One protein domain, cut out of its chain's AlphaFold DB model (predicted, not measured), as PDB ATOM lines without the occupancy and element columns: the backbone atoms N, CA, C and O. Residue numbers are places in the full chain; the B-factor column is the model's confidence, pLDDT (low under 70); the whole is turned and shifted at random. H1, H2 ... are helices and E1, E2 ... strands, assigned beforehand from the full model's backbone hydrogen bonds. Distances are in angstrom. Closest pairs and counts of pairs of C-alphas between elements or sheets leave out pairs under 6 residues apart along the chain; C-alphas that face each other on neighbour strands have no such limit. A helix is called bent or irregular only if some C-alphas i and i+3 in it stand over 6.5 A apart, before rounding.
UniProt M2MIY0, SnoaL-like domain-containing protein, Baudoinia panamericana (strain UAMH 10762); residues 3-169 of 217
ATOM      1  N   VAL A   3     -21.453 -38.429 149.723       97.69
ATOM      2  CA  VAL A   3     -20.437 -37.374 149.564       97.69
ATOM      3  C   VAL A   3     -19.424 -37.692 148.450       97.69
ATOM      4  O   VAL A   3     -18.882 -36.782 147.837       97.69
ATOM      5  N   ASP A   4     -19.193 -38.967 148.136       97.50
ATOM      6  CA  ASP A   4     -18.257 -39.397 147.087       97.50
ATOM      7  C   ASP A   4     -18.854 -39.337 145.678       97.50
ATOM      8  O   ASP A   4     -18.143 -39.577 144.704       97.50
ATOM      9  N   LEU A   5     -20.146 -39.020 145.554       98.12
ATOM     10  CA  LEU A   5     -20.763 -38.680 144.272       98.12
ATOM     11  C   LEU A   5     -20.355 -37.276 143.803       98.12
ATOM     12  O   LEU A   5     -20.505 -36.967 142.624       98.12
ATOM     13  N   PHE A   6     -19.839 -36.442 144.708       98.69
ATOM     14  CA  PHE A   6     -19.430 -35.069 144.432       98.69
ATOM     15  C   PHE A   6     -17.940 -34.977 144.108       98.69
ATOM     16  O   PHE A   6     -17.130 -35.738 144.641       98.69
ATOM     17  N   ALA A   7     -17.598 -34.029 143.239       98.31
ATOM     18  CA  ALA A   7     -16.238 -33.803 142.771       98.31
ATOM     19  C   ALA A   7     -15.355 -33.231 143.884       98.31
ATOM     20  O   ALA A   7     -15.808 -32.411 144.691       98.31
ATOM     21  N   ASN A   8     -14.079 -33.604 143.899       97.19
ATOM     22  CA  ASN A   8     -13.077 -33.032 144.787       97.19
ATOM     23  C   ASN A   8     -12.497 -31.733 144.197       97.19
ATOM     24  O   ASN A   8     -11.302 -31.618 143.932       97.19
ATOM     25  N   HIS A   9     -13.362 -30.738 143.987       96.81
ATOM     26  CA  HIS A   9     -13.005 -29.436 143.433       96.81
ATOM     27  C   HIS A   9     -13.384 -28.311 144.403       96.81
ATOM     28  O   HIS A   9     -14.407 -28.380 145.087       96.81
ATOM     29  N   ARG A  10     -12.586 -27.237 144.449       95.75
ATOM     30  CA  ARG A  10     -12.828 -26.094 145.356       95.75
ATOM     31  C   ARG A  10     -14.174 -25.399 145.116       95.75
ATOM     32  O   ARG A  10     -14.772 -24.861 146.039       95.75
ATOM     33  N   ASP A  11     -14.644 -25.446 143.872       96.81
ATOM     34  CA  ASP A  11     -15.908 -24.838 143.445       96.81
ATOM     35  C   ASP A  11     -17.088 -25.819 143.501       96.81
ATOM     36  O   ASP A  11     -18.184 -25.473 143.056       96.81
ATOM     37  N   THR A  12     -16.876 -27.034 144.023       98.56
ATOM     38  CA  THR A  12     -17.958 -27.992 144.250       98.56
ATOM     39  C   THR A  12     -18.928 -27.431 145.277       98.56
ATOM     40  O   THR A  12     -18.497 -26.912 146.308       98.56
ATOM     41  N   TYR A  13     -20.232 -27.576 145.051       98.50
ATOM     42  CA  TYR A  13     -21.225 -27.267 146.077       98.50
ATOM     43  C   TYR A  13     -22.570 -27.957 145.857       98.50
ATOM     44  O   TYR A  13     -22.888 -28.451 144.772       98.50
ATOM     45  N   VAL A  14     -23.391 -27.898 146.906       98.44
ATOM     46  CA  VAL A  14     -24.841 -28.090 146.841       98.44
ATOM     47  C   VAL A  14     -25.524 -26.780 147.201       98.44
ATOM     48  O   VAL A  14     -25.274 -26.217 148.264       98.44
ATOM     49  N   GLN A  15     -26.394 -26.301 146.323       97.06
ATOM     50  CA  GLN A  15     -27.296 -25.194 146.592       97.06
ATOM     51  C   GLN A  15     -28.672 -25.756 146.937       97.06
ATOM     52  O   GLN A  15     -29.253 -26.526 146.166       97.06
ATOM     53  N   PHE A  16     -29.172 -25.366 148.107       94.62
ATOM     54  CA  PHE A  16     -30.487 -25.734 148.611       94.62
ATOM     55  C   PHE A  16     -31.132 -24.510 149.255       94.62
ATOM     56  O   PHE A  16     -30.538 -23.899 150.146       94.62
ATOM     57  N   LEU A  17     -32.344 -24.160 148.811       92.69
ATOM     58  CA  LEU A  17     -32.998 -22.897 149.172       92.69
ATOM     59  C   LEU A  17     -32.038 -21.716 148.920       92.69
ATOM     60  O   LEU A  17     -31.376 -21.659 147.886       92.69
ATOM     61  N   ASN A  18     -31.923 -20.804 149.881       93.88
ATOM     62  CA  ASN A  18     -31.026 -19.658 149.834       93.88
ATOM     63  C   ASN A  18     -29.584 -19.966 150.297       93.88
ATOM     64  O   ASN A  18     -28.821 -19.029 150.514       93.88
ATOM     65  N   GLY A  19     -29.197 -21.230 150.497       95.75
ATOM     66  CA  GLY A  19     -27.886 -21.600 151.040       95.75
ATOM     67  C   GLY A  19     -27.004 -22.366 150.055       95.75
ATOM     68  O   GLY A  19     -27.482 -23.249 149.340       95.75
ATOM     69  N   ARG A  20     -25.696 -22.084 150.069       97.44
ATOM     70  CA  ARG A  20     -24.663 -22.886 149.396       97.44
ATOM     71  C   ARG A  20     -23.792 -23.621 150.406       97.44
ATOM     72  O   ARG A  20     -23.227 -23.022 151.316       97.44
ATOM     73  N   PHE A  21     -23.679 -24.927 150.200       98.50
ATOM     74  CA  PHE A  21     -22.860 -25.851 150.969       98.50
ATOM     75  C   PHE A  21     -21.642 -26.247 150.127       98.50
ATOM     76  O   PHE A  21     -21.765 -27.034 149.188       98.50
ATOM     77  N   ARG A  22     -20.486 -25.659 150.428       98.44
ATOM     78  CA  ARG A  22     -19.245 -25.711 149.652       98.44
ATOM     79  C   ARG A  22     -18.410 -26.951 149.965       98.44
ATOM     80  O   ARG A  22     -18.247 -27.361 151.113       98.44
ATOM     81  N   GLY A  23     -17.828 -27.513 148.911       98.31
ATOM     82  CA  GLY A  23     -16.946 -28.670 148.955       98.31
ATOM     83  C   GLY A  23     -17.604 -29.929 149.522       98.31
ATOM     84  O   GLY A  23     -18.797 -29.980 149.832       98.31
ATOM     85  N   LYS A  24     -16.792 -30.975 149.696       98.31
ATOM     86  CA  LYS A  24     -17.252 -32.247 150.275       98.31
ATOM     87  C   LYS A  24     -17.724 -32.093 151.727       98.31
ATOM     88  O   LYS A  24     -18.607 -32.838 152.156       98.31
ATOM     89  N   ASP A  25     -17.190 -31.123 152.466       98.12
ATOM     90  CA  ASP A  25     -17.582 -30.868 153.855       98.12
ATOM     91  C   ASP A  25     -18.962 -30.213 153.956       98.12
ATOM     92  O   ASP A  25     -19.787 -30.669 154.747       98.12
ATOM     93  N   GLY A  26     -19.275 -29.238 153.098       98.31
ATOM     94  CA  GLY A  26     -20.629 -28.698 152.987       98.31
ATOM     95  C   GLY A  26     -21.641 -29.770 152.564       98.31
ATOM     96  O   GLY A  26     -22.702 -29.895 153.176       98.31
ATOM     97  N   VAL A  27     -21.295 -30.603 151.575       98.44
ATOM     98  CA  VAL A  27     -22.139 -31.735 151.137       98.44
ATOM     99  C   VAL A  27     -22.428 -32.687 152.303       98.44
ATOM    100  O   VAL A  27     -23.577 -33.087 152.510       98.44
ATOM    101  N   ARG A  28     -21.401 -33.045 153.089       98.12
ATOM    102  CA  ARG A  28     -21.547 -33.888 154.287       98.12
ATOM    103  C   ARG A  28     -22.467 -33.232 155.311       98.12
ATOM    104  O   ARG A  28     -23.381 -33.896 155.808       98.12
ATOM    105  N   ARG A  29     -22.261 -31.943 155.585       98.06
ATOM    106  CA  ARG A  29     -23.062 -31.177 156.542       98.06
ATOM    107  C   ARG A  29     -24.543 -31.176 156.166       98.06
ATOM    108  O   ARG A  29     -25.395 -31.439 157.013       98.06
ATOM    109  N   LEU A  30     -24.862 -30.979 154.887       98.00
ATOM    110  CA  LEU A  30     -26.245 -30.998 154.414       98.00
ATOM    111  C   LEU A  30     -26.866 -32.405 154.446       98.00
ATOM    112  O   LEU A  30     -27.884 -32.622 155.104       98.00
ATOM    113  N   TYR A  31     -26.278 -33.377 153.746       97.25
ATOM    114  CA  TYR A  31     -26.933 -34.675 153.547       97.25
ATOM    115  C   TYR A  31     -26.834 -35.604 154.758       97.25
ATOM    116  O   TYR A  31     -27.789 -36.311 155.083       97.25
ATOM    117  N   ILE A  32     -25.685 -35.624 155.430       96.31
ATOM    118  CA  ILE A  32     -25.415 -36.590 156.497       96.31
ATOM    119  C   ILE A  32     -25.733 -35.964 157.852       96.31
ATOM    120  O   ILE A  32     -26.512 -36.514 158.626       96.31
ATOM    121  N   GLU A  33     -25.171 -34.794 158.143       97.00
ATOM    122  CA  GLU A  33     -25.295 -34.211 159.481       97.00
ATOM    123  C   GLU A  33     -26.652 -33.548 159.712       97.00
ATOM    124  O   GLU A  33     -27.170 -33.627 160.824       97.00
ATOM    125  N   ARG A  34     -27.257 -32.952 158.677       95.44
ATOM    126  CA  ARG A  34     -28.598 -32.366 158.748       95.44
ATOM    127  C   ARG A  34     -29.678 -33.360 158.321       95.44
ATOM    128  O   ARG A  34     -30.475 -33.764 159.166       95.44
ATOM    129  N   PHE A  35     -29.743 -33.765 157.050       93.94
ATOM    130  CA  PHE A  35     -30.885 -34.543 156.546       93.94
ATOM    131  C   PHE A  35     -31.002 -35.935 157.171       93.94
ATOM    132  O   PHE A  35     -32.060 -36.250 157.715       93.94
ATOM    133  N   SER A  36     -29.942 -36.749 157.171       93.69
ATOM    134  CA  SER A  36     -30.020 -38.092 157.767       93.69
ATOM    135  C   SER A  36     -30.391 -38.043 159.258       93.69
ATOM    136  O   SER A  36     -31.277 -38.783 159.690       93.69
ATOM    137  N   LYS A  37     -29.817 -37.121 160.045       92.56
ATOM    138  CA  LYS A  37     -30.193 -36.944 161.463       92.56
ATOM    139  C   LYS A  37     -31.637 -36.472 161.647       92.56
ATOM    140  O   LYS A  37     -32.311 -36.955 162.551       92.56
ATOM    141  N   THR A  38     -32.116 -35.574 160.788       89.88
ATOM    142  CA  THR A  38     -33.469 -35.001 160.888       89.88
ATOM    143  C   THR A  38     -34.556 -36.005 160.514       89.88
ATOM    144  O   THR A  38     -35.582 -36.070 161.185       89.88
ATOM    145  N   PHE A  39     -34.359 -36.771 159.438       88.50
ATOM    146  CA  PHE A  39     -35.418 -37.608 158.866       88.50
ATOM    147  C   PHE A  39     -35.371 -39.063 159.326       88.50
ATOM    148  O   PHE A  39     -36.411 -39.703 159.426       88.50
ATOM    149  N   VAL A  40     -34.177 -39.594 159.604       91.06
ATOM    150  CA  VAL A  40     -33.974 -41.028 159.877       91.06
ATOM    151  C   VAL A  40     -32.989 -41.281 161.025       91.06
ATOM    152  O   VAL A  40     -32.392 -42.352 161.111       91.06
ATOM    153  N   GLN A  41     -32.796 -40.292 161.907       90.62
ATOM    154  CA  GLN A  41     -31.939 -40.375 163.100       90.62
ATOM    155  C   GLN A  41     -30.508 -40.873 162.811       90.62
ATOM    156  O   GLN A  41     -29.916 -41.615 163.589       90.62
ATOM    157  N   GLY A  42     -29.936 -40.472 161.673       92.19
ATOM    158  CA  GLY A  42     -28.562 -40.818 161.293       92.19
ATOM    159  C   GLY A  42     -28.421 -42.180 160.609       92.19
ATOM    160  O   GLY A  42     -27.308 -42.581 160.267       92.19
ATOM    161  N   ARG A  43     -29.526 -42.904 160.381       92.19
ATOM    162  CA  ARG A  43     -29.504 -44.160 159.629       92.19
ATOM    163  C   ARG A  43     -29.152 -43.901 158.164       92.19
ATOM    164  O   ARG A  43     -29.732 -43.042 157.503       92.19
ATOM    165  N   ASN A  44     -28.238 -44.708 157.630       91.50
ATOM    166  CA  ASN A  44     -28.015 -44.794 156.192       91.50
ATOM    167  C   ASN A  44     -29.028 -45.770 155.571       91.50
ATOM    168  O   ASN A  44     -28.795 -46.978 155.538       91.50
ATOM    169  N   GLY A  45     -30.174 -45.243 155.143       90.12
ATOM    170  CA  GLY A  45     -31.237 -46.006 154.493       90.12
ATOM    171  C   GLY A  45     -32.634 -45.651 155.007       90.12
ATOM    172  O   GLY A  45     -32.770 -44.821 155.909       90.12
ATOM    173  N   PRO A  46     -33.679 -46.282 154.448       92.19
ATOM    174  CA  PRO A  46     -35.055 -45.999 154.828       92.19
ATOM    175  C   PRO A  46     -35.358 -46.459 156.259       92.19
ATOM    176  O   PRO A  46     -34.711 -47.369 156.799       92.19
ATOM    177  N   VAL A  47     -36.390 -45.852 156.844       92.75
ATOM    178  CA  VAL A  47     -37.055 -46.304 158.073       92.75
ATOM    179  C   VAL A  47     -38.494 -46.682 157.743       92.75
ATOM    180  O   VAL A  47     -39.104 -46.109 156.842       92.75
ATOM    181  N   HIS A  48     -39.035 -47.667 158.458       93.88
ATOM    182  CA  HIS A  48     -40.412 -48.099 158.251       93.88
ATOM    183  C   HIS A  48     -41.382 -46.924 158.461       93.88
ATOM    184  O   HIS A  48     -41.311 -46.238 159.477       93.88
ATOM    185  N   GLY A  49     -42.276 -46.705 157.495       93.81
ATOM    186  CA  GLY A  49     -43.312 -45.676 157.563       93.81
ATOM    187  C   GLY A  49     -42.896 -44.274 157.106       93.81
ATOM    188  O   GLY A  49     -43.773 -43.424 157.025       93.81
ATOM    189  N   PHE A  50     -41.629 -44.009 156.762       94.00
ATOM    190  CA  PHE A  50     -41.216 -42.722 156.184       94.00
ATOM    191  C   PHE A  50     -41.033 -42.837 154.668       94.00
ATOM    192  O   PHE A  50     -40.199 -43.613 154.195       94.00
ATOM    193  N   LEU A  51     -41.796 -42.046 153.915       94.06
ATOM    194  CA  LEU A  51     -41.679 -41.911 152.468       94.06
ATOM    195  C   LEU A  51     -40.915 -40.626 152.137       94.06
ATOM    196  O   LEU A  51     -41.224 -39.558 152.667       94.06
ATOM    197  N   LEU A  52     -39.944 -40.737 151.236       93.31
ATOM    198  CA  LEU A  52     -39.244 -39.608 150.630       93.31
ATOM    199  C   LEU A  52     -38.807 -40.006 149.220       93.31
ATOM    200  O   LEU A  52     -37.634 -40.267 148.959       93.31
ATOM    201  N   ASP A  53     -39.784 -40.114 148.331       94.75
ATOM    202  CA  ASP A  53     -39.556 -40.473 146.939       94.75
ATOM    203  C   ASP A  53     -39.194 -39.231 146.117       94.75
ATOM    204  O   ASP A  53     -39.774 -38.163 146.323       94.75
ATOM    205  N   HIS A  54     -38.216 -39.363 145.220       94.38
ATOM    206  CA  HIS A  54     -37.694 -38.283 144.377       94.38
ATOM    207  C   HIS A  54     -37.638 -38.748 142.923       94.38
ATOM    208  O   HIS A  54     -36.630 -39.297 142.472       94.38
ATOM    209  N   LEU A  55     -38.703 -38.487 142.173       96.56
ATOM    210  CA  LEU A  55     -38.717 -38.725 140.739       96.56
ATOM    211  C   LEU A  55     -38.042 -37.554 140.021       96.56
ATOM    212  O   LEU A  55     -38.466 -36.406 140.163       96.56
ATOM    213  N   GLN A  56     -37.023 -37.854 139.216       97.12
ATOM    214  CA  GLN A  56     -36.466 -36.917 138.241       97.12
ATOM    215  C   GLN A  56     -36.975 -37.267 136.840       97.12
ATOM    216  O   GLN A  56     -37.074 -38.446 136.502       97.12
ATOM    217  N   ALA A  57     -37.365 -36.253 136.067       96.56
ATOM    218  CA  ALA A  57     -37.920 -36.420 134.726       96.56
ATOM    219  C   ALA A  57     -37.690 -35.186 133.832       96.56
ATOM    220  O   ALA A  57     -37.347 -34.101 134.309       96.56
ATOM    221  N   GLN A  58     -38.007 -35.332 132.538       96.44
ATOM    222  CA  GLN A  58     -37.795 -34.316 131.490       96.44
ATOM    223  C   GLN A  58     -36.326 -33.891 131.363       96.44
ATOM    224  O   GLN A  58     -36.003 -32.705 131.307       96.44
ATOM    225  N   ASP A  59     -35.459 -34.895 131.339       96.44
ATOM    226  CA  ASP A  59     -34.016 -34.740 131.402       96.44
ATOM    227  C   ASP A  59     -33.471 -34.123 130.107       96.44
ATOM    228  O   ASP A  59     -33.734 -34.617 129.008       96.44
ATOM    229  N   VAL A  60     -32.671 -33.066 130.239       97.56
ATOM    230  CA  VAL A  60     -31.837 -32.528 129.155       97.56
ATOM    231  C   VAL A  60     -30.403 -32.494 129.647       97.56
ATOM    232  O   VAL A  60     -30.126 -31.917 130.700       97.56
ATOM    233  N   VAL A  61     -29.504 -33.135 128.903       97.69
ATOM    234  CA  VAL A  61     -28.092 -33.252 129.260       97.69
ATOM    235  C   VAL A  61     -27.236 -32.854 128.070       97.69
ATOM    236  O   VAL A  61     -27.263 -33.528 127.042       97.69
ATOM    237  N   ASP A  62     -26.423 -31.820 128.266       97.50
ATOM    238  CA  ASP A  62     -25.436 -31.368 127.294       97.50
ATOM    239  C   ASP A  62     -24.035 -31.769 127.760       97.50
ATOM    240  O   ASP A  62     -23.601 -31.453 128.873       97.50
ATOM    241  N   TYR A  63     -23.325 -32.494 126.896       97.00
ATOM    242  CA  TYR A  63     -21.960 -32.950 127.131       97.00
ATOM    243  C   TYR A  63     -20.952 -32.035 126.432       97.00
ATOM    244  O   TYR A  63     -21.020 -31.823 125.223       97.00
ATOM    245  N   TYR A  64     -19.971 -31.554 127.192       96.81
ATOM    246  CA  TYR A  64     -18.939 -30.628 126.741       96.81
ATOM    247  C   TYR A  64     -17.605 -31.375 126.671       96.81
ATOM    248  O   TYR A  64     -16.859 -31.476 127.646       96.81
ATOM    249  N   SER A  65     -17.310 -31.951 125.503       93.75
ATOM    250  CA  SER A  65     -16.088 -32.741 125.277       93.75
ATOM    251  C   SER A  65     -14.820 -31.899 125.125       93.75
ATOM    252  O   SER A  65     -13.720 -32.441 125.146       93.75
ATOM    253  N   ASN A  66     -14.972 -30.595 124.897       94.81
ATOM    254  CA  ASN A  66     -13.891 -29.633 124.693       94.81
ATOM    255  C   ASN A  66     -13.308 -29.090 126.006       94.81
ATOM    256  O   ASN A  66     -12.290 -28.400 125.972       94.81
ATOM    257  N   THR A  67     -13.925 -29.383 127.149       95.50
ATOM    258  CA  THR A  67     -13.371 -29.031 128.457       95.50
ATOM    259  C   THR A  67     -12.344 -30.075 128.899       95.50
ATOM    260  O   THR A  67     -12.406 -31.245 128.514       95.50
ATOM    261  N   SER A  68     -11.390 -29.664 129.735       93.25
ATOM    262  CA  SER A  68     -10.398 -30.562 130.333       93.25
ATOM    263  C   SER A  68     -10.385 -30.386 131.857       93.25
ATOM    264  O   SER A  68      -9.918 -29.349 132.331       93.25
ATOM    265  N   PRO A  69     -10.904 -31.359 132.630       95.00
ATOM    266  CA  PRO A  69     -11.547 -32.599 132.176       95.00
ATOM    267  C   PRO A  69     -12.914 -32.356 131.496       95.00
ATOM    268  O   PRO A  69     -13.471 -31.261 131.612       95.00
ATOM    269  N   PRO A  70     -13.490 -33.363 130.807       97.50
ATOM    270  CA  PRO A  70     -14.828 -33.257 130.230       97.50
ATOM    271  C   PRO A  70     -15.897 -32.901 131.272       97.50
ATOM    272  O   PRO A  70     -15.872 -33.404 132.400       97.50
ATOM    273  N   MET A  71     -16.846 -32.054 130.879       98.38
ATOM    274  CA  MET A  71     -17.911 -31.534 131.737       98.38
ATOM    275  C   MET A  71     -19.287 -31.774 131.114       98.38
ATOM    276  O   MET A  71     -19.410 -32.064 129.924       98.38
ATOM    277  N   ALA A  72     -20.336 -31.690 131.926       98.50
ATOM    278  CA  ALA A  72     -21.713 -31.773 131.455       98.50
ATOM    279  C   ALA A  72     -22.617 -30.821 132.238       98.50
ATOM    280  O   ALA A  72     -22.369 -30.547 133.415       98.50
ATOM    281  N   LYS A  73     -23.682 -30.354 131.591       98.62
ATOM    282  CA  LYS A  73     -24.801 -29.663 132.239       98.62
ATOM    283  C   LYS A  73     -26.029 -30.552 132.160       98.62
ATOM    284  O   LYS A  73     -26.208 -31.271 131.182       98.62
ATOM    285  N   GLY A  74     -26.835 -30.549 133.212       98.25
ATOM    286  CA  GLY A  74     -28.027 -31.380 133.298       98.25
ATOM    287  C   GLY A  74     -29.188 -30.613 133.905       98.25
ATOM    288  O   GLY A  74     -29.062 -30.054 134.995       98.25
ATOM    289  N   ARG A  75     -30.320 -30.615 133.204       98.31
ATOM    290  CA  ARG A  75     -31.586 -30.052 133.664       98.31
ATOM    291  C   ARG A  75     -32.583 -31.172 133.899       98.31
ATOM    292  O   ARG A  75     -32.837 -31.955 132.990       98.31
ATOM    293  N   PHE A  76     -33.174 -31.206 135.088       98.31
ATOM    294  CA  PHE A  76     -34.118 -32.253 135.488       98.31
ATOM    295  C   PHE A  76     -35.263 -31.635 136.282       98.31
ATOM    296  O   PHE A  76     -35.024 -30.886 137.232       98.31
ATOM    297  N   ARG A  77     -36.515 -31.949 135.946       97.75
ATOM    298  CA  ARG A  77     -37.636 -31.649 136.846       97.75
ATOM    299  C   ARG A  77     -37.663 -32.673 137.964       97.75
ATOM    300  O   ARG A  77     -37.477 -33.855 137.710       97.75
ATOM    301  N   ALA A  78     -37.937 -32.213 139.176       97.12
ATOM    302  CA  ALA A  78     -38.127 -33.068 140.334       97.12
ATOM    303  C   ALA A  78     -39.597 -33.046 140.755       97.12
ATOM    304  O   ALA A  78     -40.168 -31.966 140.929       97.12
ATOM    305  N   LEU A  79     -40.184 -34.225 140.941       97.00
ATOM    306  CA  LEU A  79     -41.431 -34.412 141.670       97.00
ATOM    307  C   LEU A  79     -41.150 -35.314 142.864       97.00
ATOM    308  O   LEU A  79     -40.582 -36.396 142.723       97.00
ATOM    309  N   MET A  80     -41.556 -34.862 144.039       96.00
ATOM    310  CA  MET A  80     -41.273 -35.533 145.291       96.00
ATOM    311  C   MET A  80     -42.557 -35.847 146.041       96.00
ATOM    312  O   MET A  80     -43.411 -34.976 146.216       96.00
ATOM    313  N   SER A  81     -42.644 -37.084 146.526       95.44
ATOM    314  CA  SER A  81     -43.696 -37.543 147.436       95.44
ATOM    315  C   SER A  81     -43.058 -37.793 148.786       95.44
ATOM    316  O   SER A  81     -42.140 -38.608 148.892       95.44
ATOM    317  N   ALA A  82     -43.527 -37.121 149.829       94.06
ATOM    318  CA  ALA A  82     -42.916 -37.267 151.134       94.06
ATOM    319  C   ALA A  82     -43.944 -37.285 152.253       94.06
ATOM    320  O   ALA A  82     -44.981 -36.624 152.199       94.06
ATOM    321  N   GLY A  83     -43.667 -38.062 153.291       94.12
ATOM    322  CA  GLY A  83     -44.595 -38.172 154.398       94.12
ATOM    323  C   GLY A  83     -44.307 -39.305 155.355       94.12
ATOM    324  O   GLY A  83     -43.340 -40.049 155.215       94.12
ATOM    325  N   THR A  84     -45.179 -39.415 156.345       94.62
ATOM    326  CA  THR A  84     -45.148 -40.456 157.366       94.62
ATOM    327  C   THR A  84     -46.452 -41.249 157.366       94.62
ATOM    328  O   THR A  84     -47.535 -40.709 157.131       94.62
ATOM    329  N   HIS A  85     -46.336 -42.551 157.604       95.31
ATOM    330  CA  HIS A  85     -47.445 -43.479 157.786       95.31
ATOM    331  C   HIS A  85     -47.914 -43.468 159.248       95.31
ATOM    332  O   HIS A  85     -47.111 -43.247 160.155       95.31
ATOM    333  N   GLU A  86     -49.191 -43.767 159.494       94.81
ATOM    334  CA  GLU A  86     -49.778 -43.775 160.845       94.81
ATOM    335  C   GLU A  86     -49.139 -44.781 161.814       94.81
ATOM    336  O   GLU A  86     -49.246 -44.622 163.026       94.81
ATOM    337  N   SER A  87     -48.429 -45.785 161.291       94.56
ATOM    338  CA  SER A  87     -47.686 -46.766 162.095       94.56
ATOM    339  C   SER A  87     -46.460 -46.181 162.800       94.56
ATOM    340  O   SER A  87     -45.872 -46.850 163.651       94.56
ATOM    341  N   MET A  88     -46.038 -44.961 162.458       93.62
ATOM    342  CA  MET A  88     -44.935 -44.288 163.139       93.62
ATOM    343  C   MET A  88     -45.398 -43.637 164.445       93.62
ATOM    344  O   MET A  88     -46.432 -42.972 164.490       93.62
ATOM    345  N   ASP A  89     -44.585 -43.748 165.499       90.88
ATOM    346  CA  ASP A  89     -44.848 -43.047 166.758       90.88
ATOM    347  C   ASP A  89     -44.702 -41.531 166.566       90.88
ATOM    348  O   ASP A  89     -43.594 -41.010 166.400       90.88
ATOM    349  N   GLN A  90     -45.823 -40.812 166.645       88.25
ATOM    350  CA  GLN A  90     -45.882 -39.352 166.553       88.25
ATOM    351  C   GLN A  90     -44.920 -38.639 167.501       88.25
ATOM    352  O   GLN A  90     -44.400 -37.584 167.142       88.25
ATOM    353  N   LYS A  91     -44.641 -39.209 168.679       86.81
ATOM    354  CA  LYS A  91     -43.729 -38.614 169.666       86.81
ATOM    355  C   LYS A  91     -42.281 -38.586 169.179       86.81
ATOM    356  O   LYS A  91     -41.491 -37.780 169.659       86.81
ATOM    357  N   THR A  92     -41.937 -39.448 168.223       83.44
ATOM    358  CA  THR A  92     -40.600 -39.522 167.614       83.44
ATOM    359  C   THR A  92     -40.453 -38.628 166.383       83.44
ATOM    360  O   THR A  92     -39.340 -38.443 165.890       83.44
ATOM    361  N   LEU A  93     -41.558 -38.061 165.881       84.38
ATOM    362  CA  LEU A  93     -41.593 -37.269 164.659       84.38
ATOM    363  C   LEU A  93     -41.534 -35.771 164.989       84.38
ATOM    364  O   LEU A  93     -42.507 -35.231 165.513       84.38
ATOM    365  N   PRO A  94     -40.469 -35.044 164.593       76.62
ATOM    366  CA  PRO A  94     -40.312 -33.619 164.912       76.62
ATOM    367  C   PRO A  94     -41.458 -32.725 164.421       76.62
ATOM    368  O   PRO A  94     -41.609 -31.597 164.880       76.62
ATOM    369  N   ARG A  95     -42.230 -33.198 163.435       78.88
ATOM    370  CA  ARG A  95     -43.340 -32.470 162.804       78.88
ATOM    371  C   ARG A  95     -44.633 -33.290 162.745       78.88
ATOM    372  O   ARG A  95     -45.496 -32.984 161.927       78.88
ATOM    373  N   GLY A  96     -44.744 -34.327 163.581       87.50
ATOM    374  CA  GLY A  96     -45.898 -35.226 163.619       87.50
ATOM    375  C   GLY A  96     -46.130 -36.008 162.321       87.50
ATOM    376  O   GLY A  96     -45.259 -36.083 161.446       87.50
ATOM    377  N   LEU A  97     -47.321 -36.606 162.208       91.44
ATOM    378  CA  LEU A  97     -47.765 -37.233 160.964       91.44
ATOM    379  C   LEU A  97     -48.086 -36.165 159.924       91.44
ATOM    380  O   LEU A  97     -48.861 -35.248 160.192       91.44
ATOM    381  N   ARG A  98     -47.495 -36.282 158.735       91.25
ATOM    382  CA  ARG A  98     -47.733 -35.341 157.638       91.25
ATOM    383  C   ARG A  98     -47.431 -35.980 156.295       91.25
ATOM    384  O   ARG A  98     -46.560 -36.840 156.206       91.25
ATOM    385  N   GLN A  99     -48.095 -35.502 155.252       94.00
ATOM    386  CA  GLN A  99     -47.857 -35.896 153.867       94.00
ATOM    387  C   GLN A  99     -47.840 -34.648 152.992       94.00
ATOM    388  O   GLN A  99     -48.663 -33.743 153.164       94.00
ATOM    389  N   TRP A 100     -46.886 -34.576 152.077       93.75
ATOM    390  CA  TRP A 100     -46.738 -33.455 151.172       93.75
ATOM    391  C   TRP A 100     -46.161 -33.895 149.832       93.75
ATOM    392  O   TRP A 100     -45.441 -34.889 149.724       93.75
ATOM    393  N   TRP A 101     -46.483 -33.099 148.826       95.00
ATOM    394  CA  TRP A 101     -45.810 -33.092 147.545       95.00
ATOM    395  C   TRP A 101     -44.852 -31.916 147.492       95.00
ATOM    396  O   TRP A 101     -45.095 -30.865 148.093       95.00
ATOM    397  N   GLU A 102     -43.776 -32.088 146.749       94.62
ATOM    398  CA  GLU A 102     -42.842 -31.029 146.418       94.62
ATOM    399  C   GLU A 102     -42.492 -31.126 144.936       94.62
ATOM    400  O   GLU A 102     -42.394 -32.217 144.373       94.62
ATOM    401  N   GLY A 103     -42.325 -29.976 144.294       95.19
ATOM    402  CA  GLY A 103     -41.832 -29.914 142.929       95.19
ATOM    403  C   GLY A 103     -40.744 -28.868 142.786       95.19
ATOM    404  O   GLY A 103     -40.819 -27.778 143.361       95.19
ATOM    405  N   GLY A 104     -39.743 -29.198 141.982       95.75
ATOM    406  CA  GLY A 104     -38.569 -28.364 141.784       95.75
ATOM    407  C   GLY A 104     -37.860 -28.643 140.469       95.75
ATOM    408  O   GLY A 104     -38.349 -29.370 139.598       95.75
ATOM    409  N   LEU A 105     -36.690 -28.036 140.323       97.06
ATOM    410  CA  LEU A 105     -35.827 -28.193 139.163       97.06
ATOM    411  C   LEU A 105     -34.369 -28.287 139.606       97.06
ATOM    412  O   LEU A 105     -33.907 -27.487 140.417       97.06
ATOM    413  N   TYR A 106     -33.643 -29.234 139.030       98.12
ATOM    414  CA  TYR A 106     -32.192 -29.268 139.060       98.12
ATOM    415  C   TYR A 106     -31.624 -28.591 137.811       98.12
ATOM    416  O   TYR A 106     -32.054 -28.915 136.708       98.12
ATOM    417  N   GLU A 107     -30.641 -27.708 137.995       97.88
ATOM    418  CA  GLU A 107     -29.790 -27.156 136.925       97.88
ATOM    419  C   GLU A 107     -28.318 -27.389 137.305       97.88
ATOM    420  O   GLU A 107     -27.608 -26.526 137.842       97.88
ATOM    421  N   ASN A 108     -27.899 -28.638 137.129       98.44
ATOM    422  CA  ASN A 108     -26.663 -29.173 137.674       98.44
ATOM    423  C   ASN A 108     -25.509 -29.103 136.677       98.44
ATOM    424  O   ASN A 108     -25.693 -29.157 135.463       98.44
ATOM    425  N   GLU A 109     -24.298 -29.082 137.222       98.69
ATOM    426  CA  GLU A 109     -23.056 -29.259 136.476       98.69
ATOM    427  C   GLU A 109     -22.304 -30.480 136.990       98.69
ATOM    428  O   GLU A 109     -22.282 -30.755 138.194       98.69
ATOM    429  N   TYR A 110     -21.653 -31.183 136.071       98.75
ATOM    430  CA  TYR A 110     -20.906 -32.407 136.317       98.75
ATOM    431  C   TYR A 110     -19.511 -32.299 135.714       98.75
ATOM    432  O   TYR A 110     -19.304 -31.631 134.701       98.75
ATOM    433  N   ILE A 111     -18.560 -32.992 136.330       98.31
ATOM    434  CA  ILE A 111     -17.161 -33.041 135.903       98.31
ATOM    435  C   ILE A 111     -16.680 -34.491 135.918       98.31
ATOM    436  O   ILE A 111     -17.033 -35.258 136.818       98.31
ATOM    437  N   LYS A 112     -15.909 -34.891 134.905       97.94
ATOM    438  CA  LYS A 112     -15.345 -36.240 134.818       97.94
ATOM    439  C   LYS A 112     -13.984 -36.297 135.520       97.94
ATOM    440  O   LYS A 112     -12.948 -36.075 134.904       97.94
ATOM    441  N   GLU A 113     -14.002 -36.600 136.811       96.94
ATOM    442  CA  GLU A 113     -12.822 -36.721 137.677       96.94
ATOM    443  C   GLU A 113     -12.329 -38.175 137.690       96.94
ATOM    444  O   GLU A 113     -13.110 -39.088 137.959       96.94
ATOM    445  N   ASP A 114     -11.055 -38.407 137.351       95.69
ATOM    446  CA  ASP A 114     -10.421 -39.738 137.330       95.69
ATOM    447  C   ASP A 114     -11.242 -40.811 136.586       95.69
ATOM    448  O   ASP A 114     -11.368 -41.965 136.996       95.69
ATOM    449  N   GLY A 115     -11.851 -40.410 135.465       96.38
ATOM    450  CA  GLY A 115     -12.673 -41.282 134.624       96.38
ATOM    451  C   GLY A 115     -14.124 -41.457 135.089       96.38
ATOM    452  O   GLY A 115     -14.915 -42.042 134.346       96.38
ATOM    453  N   VAL A 116     -14.509 -40.906 136.243       97.88
ATOM    454  CA  VAL A 116     -15.848 -41.024 136.836       97.88
ATOM    455  C   VAL A 116     -16.582 -39.686 136.775       97.88
ATOM    456  O   VAL A 116     -16.056 -38.649 137.168       97.88
ATOM    457  N   TRP A 117     -17.833 -39.695 136.319       98.31
ATOM    458  CA  TRP A 117     -18.690 -38.514 136.404       98.31
ATOM    459  C   TRP A 117     -19.065 -38.220 137.853       98.31
ATOM    460  O   TRP A 117     -19.613 -39.075 138.553       98.31
ATOM    461  N   LYS A 118     -18.773 -36.999 138.289       98.62
ATOM    462  CA  LYS A 118     -19.082 -36.490 139.620       98.62
ATOM    463  C   LYS A 118     -19.975 -35.266 139.518       98.62
ATOM    464  O   LYS A 118     -19.856 -34.469 138.588       98.62
ATOM    465  N   ILE A 119     -20.841 -35.100 140.509       98.75
ATOM    466  CA  ILE A 119     -21.613 -33.877 140.696       98.75
ATOM    467  C   ILE A 119     -20.630 -32.762 141.053       98.75
ATOM    468  O   ILE A 119     -19.930 -32.849 142.063       98.75
ATOM    469  N   PHE A 120     -20.569 -31.727 140.223       98.56
ATOM    470  CA  PHE A 120     -19.711 -30.575 140.455       98.56
ATOM    471  C   PHE A 120     -20.494 -29.476 141.173       98.56
ATOM    472  O   PHE A 120     -20.205 -29.153 142.321       98.56
ATOM    473  N   ARG A 121     -21.554 -28.961 140.550       98.56
ATOM    474  CA  ARG A 121     -22.431 -27.956 141.160       98.56
ATOM    475  C   ARG A 121     -23.859 -28.448 141.101       98.56
ATOM    476  O   ARG A 121     -24.462 -28.471 140.031       98.56
ATOM    477  N   LEU A 122     -24.387 -28.866 142.247       98.50
ATOM    478  CA  LEU A 122     -25.791 -29.234 142.368       98.50
ATOM    479  C   LEU A 122     -26.594 -27.985 142.706       98.50
ATOM    480  O   LEU A 122     -26.366 -27.381 143.754       98.50
ATOM    481  N   ARG A 123     -27.549 -27.616 141.855       97.38
ATOM    482  CA  ARG A 123     -28.471 -26.504 142.110       97.38
ATOM    483  C   ARG A 123     -29.885 -27.032 142.101       97.38
ATOM    484  O   ARG A 123     -30.441 -27.269 141.034       97.38
ATOM    485  N   TYR A 124     -30.446 -27.222 143.289       96.06
ATOM    486  CA  TYR A 124     -31.849 -27.570 143.420       96.06
ATOM    487  C   TYR A 124     -32.675 -26.322 143.711       96.06
ATOM    488  O   TYR A 124     -32.496 -25.666 144.740       96.06
ATOM    489  N   TYR A 125     -33.594 -26.024 142.800       94.19
ATOM    490  CA  TYR A 125     -34.567 -24.952 142.901       94.19
ATOM    491  C   TYR A 125     -35.925 -25.551 143.275       94.19
ATOM    492  O   TYR A 125     -36.675 -25.957 142.380       94.19
ATOM    493  N   PRO A 126     -36.271 -25.627 144.572       92.69
ATOM    494  CA  PRO A 126     -37.634 -25.949 144.955       92.69
ATOM    495  C   PRO A 126     -38.551 -24.832 144.447       92.69
ATOM    496  O   PRO A 126     -38.272 -23.641 144.614       92.69
ATOM    497  N   PHE A 127     -39.634 -25.225 143.786       92.75
ATOM    498  CA  PHE A 127     -40.643 -24.300 143.287       92.75
ATOM    499  C   PHE A 127     -41.853 -24.288 144.194       92.75
ATOM    500  O   PHE A 127     -42.351 -23.223 144.527       92.75
ATOM    501  N   TRP A 128     -42.331 -25.448 144.626       92.88
ATOM    502  CA  TRP A 128     -43.554 -25.510 145.406       92.88
ATOM    503  C   TRP A 128     -43.544 -26.686 146.364       92.88
ATOM    504  O   TRP A 128     -42.890 -27.700 146.141       92.88
ATOM    505  N   HIS A 129     -44.290 -26.514 147.446       93.44
ATOM    506  CA  HIS A 129     -44.695 -27.579 148.348       93.44
ATOM    507  C   HIS A 129     -46.216 -27.544 148.436       93.44
ATOM    508  O   HIS A 129     -46.820 -26.485 148.279       93.44
ATOM    509  N   GLY A 130     -46.852 -28.678 148.687       93.25
ATOM    510  CA  GLY A 130     -48.291 -28.750 148.905       93.25
ATOM    511  C   GLY A 130     -48.608 -29.858 149.883       93.25
ATOM    512  O   GLY A 130     -48.157 -30.984 149.698       93.25
ATOM    513  N   THR A 131     -49.374 -29.557 150.930       92.06
ATOM    514  CA  THR A 131     -49.902 -30.610 151.804       92.06
ATOM    515  C   THR A 131     -50.811 -31.513 150.977       92.06
ATOM    516  O   THR A 131     -51.601 -31.013 150.175       92.06
ATOM    517  N   PHE A 132     -50.684 -32.830 151.143       92.56
ATOM    518  CA  PHE A 132     -51.405 -33.803 150.318       92.56
ATOM    519  C   PHE A 132     -52.930 -33.607 150.382       92.56
ATOM    520  O   PHE A 132     -53.608 -33.648 149.362       92.56
ATOM    521  N   ASP A 133     -53.452 -33.344 151.578       91.38
ATOM    522  CA  ASP A 133     -54.877 -33.219 151.891       91.38
ATOM    523  C   ASP A 133     -55.512 -31.911 151.390       91.38
ATOM    524  O   ASP A 133     -56.666 -31.911 150.968       91.38
ATOM    525  N   LYS A 134     -54.773 -30.792 151.424       91.12
ATOM    526  CA  LYS A 134     -55.287 -29.470 151.001       91.12
ATOM    527  C   LYS A 134     -54.909 -29.080 149.566       91.12
ATOM    528  O   LYS A 134     -55.622 -28.297 148.940       91.12
ATOM    529  N   GLY A 135     -53.803 -29.606 149.038       87.62
ATOM    530  CA  GLY A 135     -53.245 -29.224 147.738       87.62
ATOM    531  C   GLY A 135     -52.461 -27.899 147.750       87.62
ATOM    532  O   GLY A 135     -52.488 -27.137 148.716       87.62
ATOM    533  N   TRP A 136     -51.754 -27.608 146.650       89.06
ATOM    534  CA  TRP A 136     -50.829 -26.462 146.532       89.06
ATOM    535  C   TRP A 136     -51.507 -25.083 146.534       89.06
ATOM    536  O   TRP A 136     -50.866 -24.082 146.844       89.06
ATOM    537  N   GLN A 137     -52.805 -25.007 146.226       91.38
ATOM    538  CA  GLN A 137     -53.552 -23.742 146.217       91.38
ATOM    539  C   GLN A 137     -53.598 -23.060 147.597       91.38
ATOM    540  O   GLN A 137     -53.717 -21.841 147.673       91.38
ATOM    541  N   TYR A 138     -53.487 -23.838 148.679       90.94
ATOM    542  CA  TYR A 138     -53.537 -23.346 150.060       90.94
ATOM    543  C   TYR A 138     -52.164 -23.334 150.738       90.94
ATOM    544  O   TYR A 138     -52.077 -23.142 151.953       90.94
ATOM    545  N   THR A 139     -51.089 -23.551 149.979       89.19
ATOM    546  CA  THR A 139     -49.734 -23.465 150.515       89.19
ATOM    547  C   THR A 139     -49.415 -22.007 150.854       89.19
ATOM    548  O   THR A 139     -49.473 -21.159 149.959       89.19
ATOM    549  N   PRO A 140     -49.059 -21.684 152.111       86.88
ATOM    550  CA  PRO A 140     -48.589 -20.350 152.448       86.88
ATOM    551  C   PRO A 140     -47.257 -20.065 151.732       86.88
ATOM    552  O   PRO A 140     -46.451 -20.988 151.566       86.88
ATOM    553  N   PRO A 141     -46.994 -18.804 151.347       84.00
ATOM    554  CA  PRO A 141     -45.707 -18.416 150.777       84.00
ATOM    555  C   PRO A 141     -44.535 -18.873 151.654       84.00
ATOM    556  O   PRO A 141     -44.629 -18.843 152.881       84.00
ATOM    557  N   ASP A 142     -43.439 -19.298 151.019       78.31
ATOM    558  CA  ASP A 142     -42.218 -19.772 151.690       78.31
ATOM    559  C   ASP A 142     -42.462 -20.898 152.721       78.31
ATOM    560  O   ASP A 142     -41.868 -20.926 153.799       78.31
ATOM    561  N   TYR A 143     -43.326 -21.865 152.369       83.31
ATOM    562  CA  TYR A 143     -43.692 -23.015 153.216       83.31
ATOM    563  C   TYR A 143     -42.499 -23.725 153.875       83.31
ATOM    564  O   TYR A 143     -42.583 -24.169 155.025       83.31
ATOM    565  N   VAL A 144     -41.381 -23.833 153.151       86.19
ATOM    566  CA  VAL A 144     -40.083 -24.158 153.741       86.19
ATOM    567  C   VAL A 144     -39.302 -22.854 153.893       86.19
ATOM    568  O   VAL A 144     -38.931 -22.263 152.878       86.19
ATOM    569  N   PRO A 145     -39.042 -22.401 155.132       87.44
ATOM    570  CA  PRO A 145     -38.379 -21.129 155.349       87.44
ATOM    571  C   PRO A 145     -36.917 -21.189 154.882       87.44
ATOM    572  O   PRO A 145     -36.274 -22.238 155.018       87.44
ATOM    573  N   PRO A 146     -36.369 -20.068 154.382       91.06
ATOM    574  CA  PRO A 146     -34.951 -19.966 154.072       91.06
ATOM    575  C   PRO A 146     -34.089 -20.159 155.327       91.06
ATOM    576  O   PRO A 146     -34.525 -19.946 156.462       91.06
ATOM    577  N   PHE A 147     -32.829 -20.533 155.119       93.62
ATOM    578  CA  PHE A 147     -31.820 -20.543 156.168       93.62
ATOM    579  C   PHE A 147     -31.636 -19.133 156.734       93.62
ATOM    580  O   PHE A 147     -31.438 -18.180 155.981       93.62
ATOM    581  N   ALA A 148     -31.680 -19.022 158.063       94.56
ATOM    582  CA  ALA A 148     -31.568 -17.749 158.776       94.56
ATOM    583  C   ALA A 148     -30.129 -17.387 159.176       94.56
ATOM    584  O   ALA A 148     -29.847 -16.222 159.434       94.56
ATOM    585  N   LYS A 149     -29.233 -18.378 159.267       97.06
ATOM    586  CA  LYS A 149     -27.834 -18.215 159.685       97.06
ATOM    587  C   LYS A 149     -26.920 -19.103 158.850       97.06
ATOM    588  O   LYS A 149     -27.302 -20.220 158.502       97.06
ATOM    589  N   THR A 150     -25.733 -18.601 158.541       98.31
ATOM    590  CA  THR A 150     -24.641 -19.384 157.953       98.31
ATOM    591  C   THR A 150     -23.818 -20.080 159.039       98.31
ATOM    592  O   THR A 150     -24.013 -19.862 160.239       98.31
ATOM    593  N   LEU A 151     -22.848 -20.890 158.612       97.69
ATOM    594  CA  LEU A 151     -21.816 -21.436 159.488       97.69
ATOM    595  C   LEU A 151     -21.021 -20.330 160.202       97.69
ATOM    596  O   LEU A 151     -20.755 -20.441 161.397       97.69
ATOM    597  N   ALA A 152     -20.691 -19.244 159.494       97.56
ATOM    598  CA  ALA A 152     -19.965 -18.107 160.060       97.56
ATOM    599  C   ALA A 152     -20.792 -17.336 161.108       97.56
ATOM    600  O   ALA A 152     -20.226 -16.782 162.047       97.56
ATOM    601  N   ASP A 153     -22.125 -17.375 161.002       97.81
ATOM    602  CA  ASP A 153     -23.055 -16.782 161.977       97.81
ATOM    603  C   ASP A 153     -23.332 -17.697 163.190       97.81
ATOM    604  O   ASP A 153     -24.169 -17.379 164.045       97.81
ATOM    605  N   GLY A 154     -22.660 -18.852 163.264       97.25
ATOM    606  CA  GLY A 154     -22.720 -19.788 164.386       97.25
ATOM    607  C   GLY A 154     -23.759 -20.908 164.271       97.25
ATOM    608  O   GLY A 154     -24.004 -21.576 165.274       97.25
ATOM    609  N   ASP A 155     -24.376 -21.144 163.103       97.69
ATOM    610  CA  ASP A 155     -25.162 -22.370 162.873       97.69
ATOM    611  C   ASP A 155     -24.232 -23.515 162.419       97.69
ATOM    612  O   ASP A 155     -23.804 -23.526 161.262       97.69
ATOM    613  N   PRO A 156     -23.941 -24.524 163.265       97.50
ATOM    614  CA  PRO A 156     -23.040 -25.619 162.902       97.50
ATOM    615  C   PRO A 156     -23.567 -26.492 161.755       97.50
ATOM    616  O   PRO A 156     -22.803 -27.273 161.196       97.50
ATOM    617  N   LEU A 157     -24.853 -26.383 161.400       97.25
ATOM    618  CA  LEU A 157     -25.490 -27.075 160.276       97.25
ATOM    619  C   LEU A 157     -25.947 -26.100 159.177       97.25
ATOM    620  O   LEU A 157     -26.749 -26.485 158.313       97.25
ATOM    621  N   GLY A 158     -25.502 -24.844 159.235       97.50
ATOM    622  CA  GLY A 158     -25.822 -23.802 158.267       97.50
ATOM    623  C   GLY A 158     -25.054 -23.964 156.948       97.50
ATOM    624  O   GLY A 158     -24.076 -24.722 156.874       97.50
ATOM    625  N   PRO A 159     -25.480 -23.276 155.878       98.19
ATOM    626  CA  PRO A 159     -24.689 -23.164 154.655       98.19
ATOM    627  C   PRO A 159     -23.391 -22.380 154.908       98.19
ATOM    628  O   PRO A 159     -23.274 -21.664 155.902       98.19
ATOM    629  N   ASP A 160     -22.416 -22.502 154.008       98.44
ATOM    630  CA  ASP A 160     -21.188 -21.693 154.056       98.44
ATOM    631  C   ASP A 160     -21.472 -20.233 153.689       98.44
ATOM    632  O   ASP A 160     -20.871 -19.321 154.245       98.44
ATOM    633  N   GLU A 161     -22.416 -20.011 152.774       97.06
ATOM    634  CA  GLU A 161     -22.845 -18.684 152.342       97.06
ATOM    635  C   GLU A 161     -24.317 -18.694 151.923       97.06
ATOM    636  O   GLU A 161     -24.878 -19.738 151.563       97.06
ATOM    637  N   PHE A 162     -24.929 -17.513 151.914       95.62
ATOM    638  CA  PHE A 162     -26.203 -17.320 151.235       95.62
ATOM    639  C   PHE A 162     -25.992 -17.020 149.756       95.62
ATOM    640  O   PHE A 162     -25.053 -16.320 149.375       95.62
ATOM    641  N   VAL A 163     -26.903 -17.510 148.920       91.94
ATOM    642  CA  VAL A 163     -26.977 -17.053 147.532       91.94
ATOM    643  C   VAL A 163     -27.506 -15.628 147.478       91.94
ATOM    644  O   VAL A 163     -28.438 -15.263 148.192       91.94
ATOM    645  N   GLN A 164     -26.916 -14.818 146.604       81.56
ATOM    646  CA  GLN A 164     -27.376 -13.459 146.332       81.56
ATOM    647  C   GLN A 164     -28.573 -13.489 145.375       81.56
ATOM    648  O   GLN A 164     -28.477 -13.063 144.227       81.56
ATOM    649  N   ASN A 165     -29.697 -14.042 145.826       75.62
ATOM    650  CA  ASN A 165     -30.940 -14.045 145.064       75.62
ATOM    651  C   ASN A 165     -32.155 -13.787 145.965       75.62
ATOM    652  O   ASN A 165     -32.085 -13.877 147.191       75.62
ATOM    653  N   ASP A 166     -33.272 -13.419 145.342       81.50
ATOM    654  CA  ASP A 166     -34.560 -13.220 146.007       81.50
ATOM    655  C   ASP A 166     -35.533 -14.365 145.690       81.50
ATOM    656  O   ASP A 166     -36.745 -14.157 145.633       81.50
ATOM    657  N   GLU A 167     -34.998 -15.558 145.427       82.12
ATOM    658  CA  GLU A 167     -35.785 -16.720 145.028       82.12
ATOM    659  C   GLU A 167     -36.753 -17.123 146.135       82.12
ATOM    660  O   GLU A 167     -36.378 -17.291 147.297       82.12
ATOM    661  N   ARG A 168     -38.021 -17.280 145.755       85.69
ATOM    662  CA  ARG A 168     -39.102 -17.696 146.645       85.69
ATOM    663  C   ARG A 168     -39.707 -19.006 146.174       85.69
ATOM    664  O   ARG A 168     -39.517 -19.432 145.030       85.69
ATOM    665  N   LEU A 169     -40.425 -19.651 147.082       91.19
ATOM    666  CA  LEU A 169     -41.304 -20.760 146.726       91.19
ATOM    667  C   LEU A 169     -42.624 -20.212 146.155       91.19
ATOM    668  O   LEU A 169     -42.837 -19.001 146.073       91.19
TER     669      LEU A 169
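AT A GLANCE: This is residues 3 to 169 of the 217 residues of the protein "SnoaL-like domain-containing protein" of Baudoinia panamericana (strain UAMH 10762) (UniProt M2MIY0). One twisted sheet makes a long wall: four long, bent strands, E3 to E6, run side by side, and the short hairpin E1 and E2 widens the sheet beside E6. The single helix, H1, packs on one face at the E1 and E2 end, and the long closing stretch, residues 132 to 169, folds back so that residues 161 to 162 pair with E2. The printed part has 167 residues, with one named helix and six named strands in the order E1 E2 H1 E3 E4 E5 E6; the sheet runs E2 E1 E6 E5 E4 E3 and is mixed. The class is mixed, helices and strands, and the whole is compact, with a radius of gyration of the C-alphas of 17.1 A and spans of 52 by 37 by 34 A.

HOW THE PARTS SIT: Begin with E3, residues 50 to 64, E4, residues 71 to 84, E5, residues 99 to 113, and E6, residues 116 to 131: they form a meander, each strand the antiparallel neighbour of the one before. Look for N 77 and O 57 at 2.8 A between E4 and E3, N 106 and O 76 at 2.8 A between E5 and E4, and N 107 and O 123 at 3.1 A between E6 and E5, each within hydrogen-bond range. E3 bends by 63 degrees at residue 58, and E6 by 64 degrees at residue 121. On the other side of E6 from E5 comes E1, residues 13 to 16, parallel to E6 at 6 degrees, with N 15 and O 122 at 2.8 A. E2, residues 19 to 22, forms a hairpin with E1, with N 21 and O 14 at 2.8 A; E2 and E3 are the edge strands. H1, residues 23 to 40, is on the sheet, in two layers, a helix on one face of a sheet; its closest C-alphas to E2 are those of Val 27 and Phe 21, 5.9 A apart. In H1, 9 of 14 O i to N i+4 pairs are within hydrogen-bond range. E3 and E6 are apart.

IN THESE COORDINATES: Find C-alpha 13 at (-21.225, -27.267, 146.077), where E1 begins; E1 and E2 each measure 9.7 A from first to last C-alpha. H1 runs 23.7 A from C-alpha 23. E3 spans 38.9 A from C-alpha 50 at (-41.216, -42.722, 156.184), E4 38.4 A, and E5 and E6 38.6 A each; E6 ends with C-alpha 131 at (-49.902, -30.610, 151.804).

THE WHOLE: The C-alphas farthest apart are those of Asn 66 and Lys 91, 54.7 A. The printed part has no cut, and the link from E4 to E5, 14 residues, is long. The mean pLDDT of the printed part is 94.2, and no printed residue is under 70.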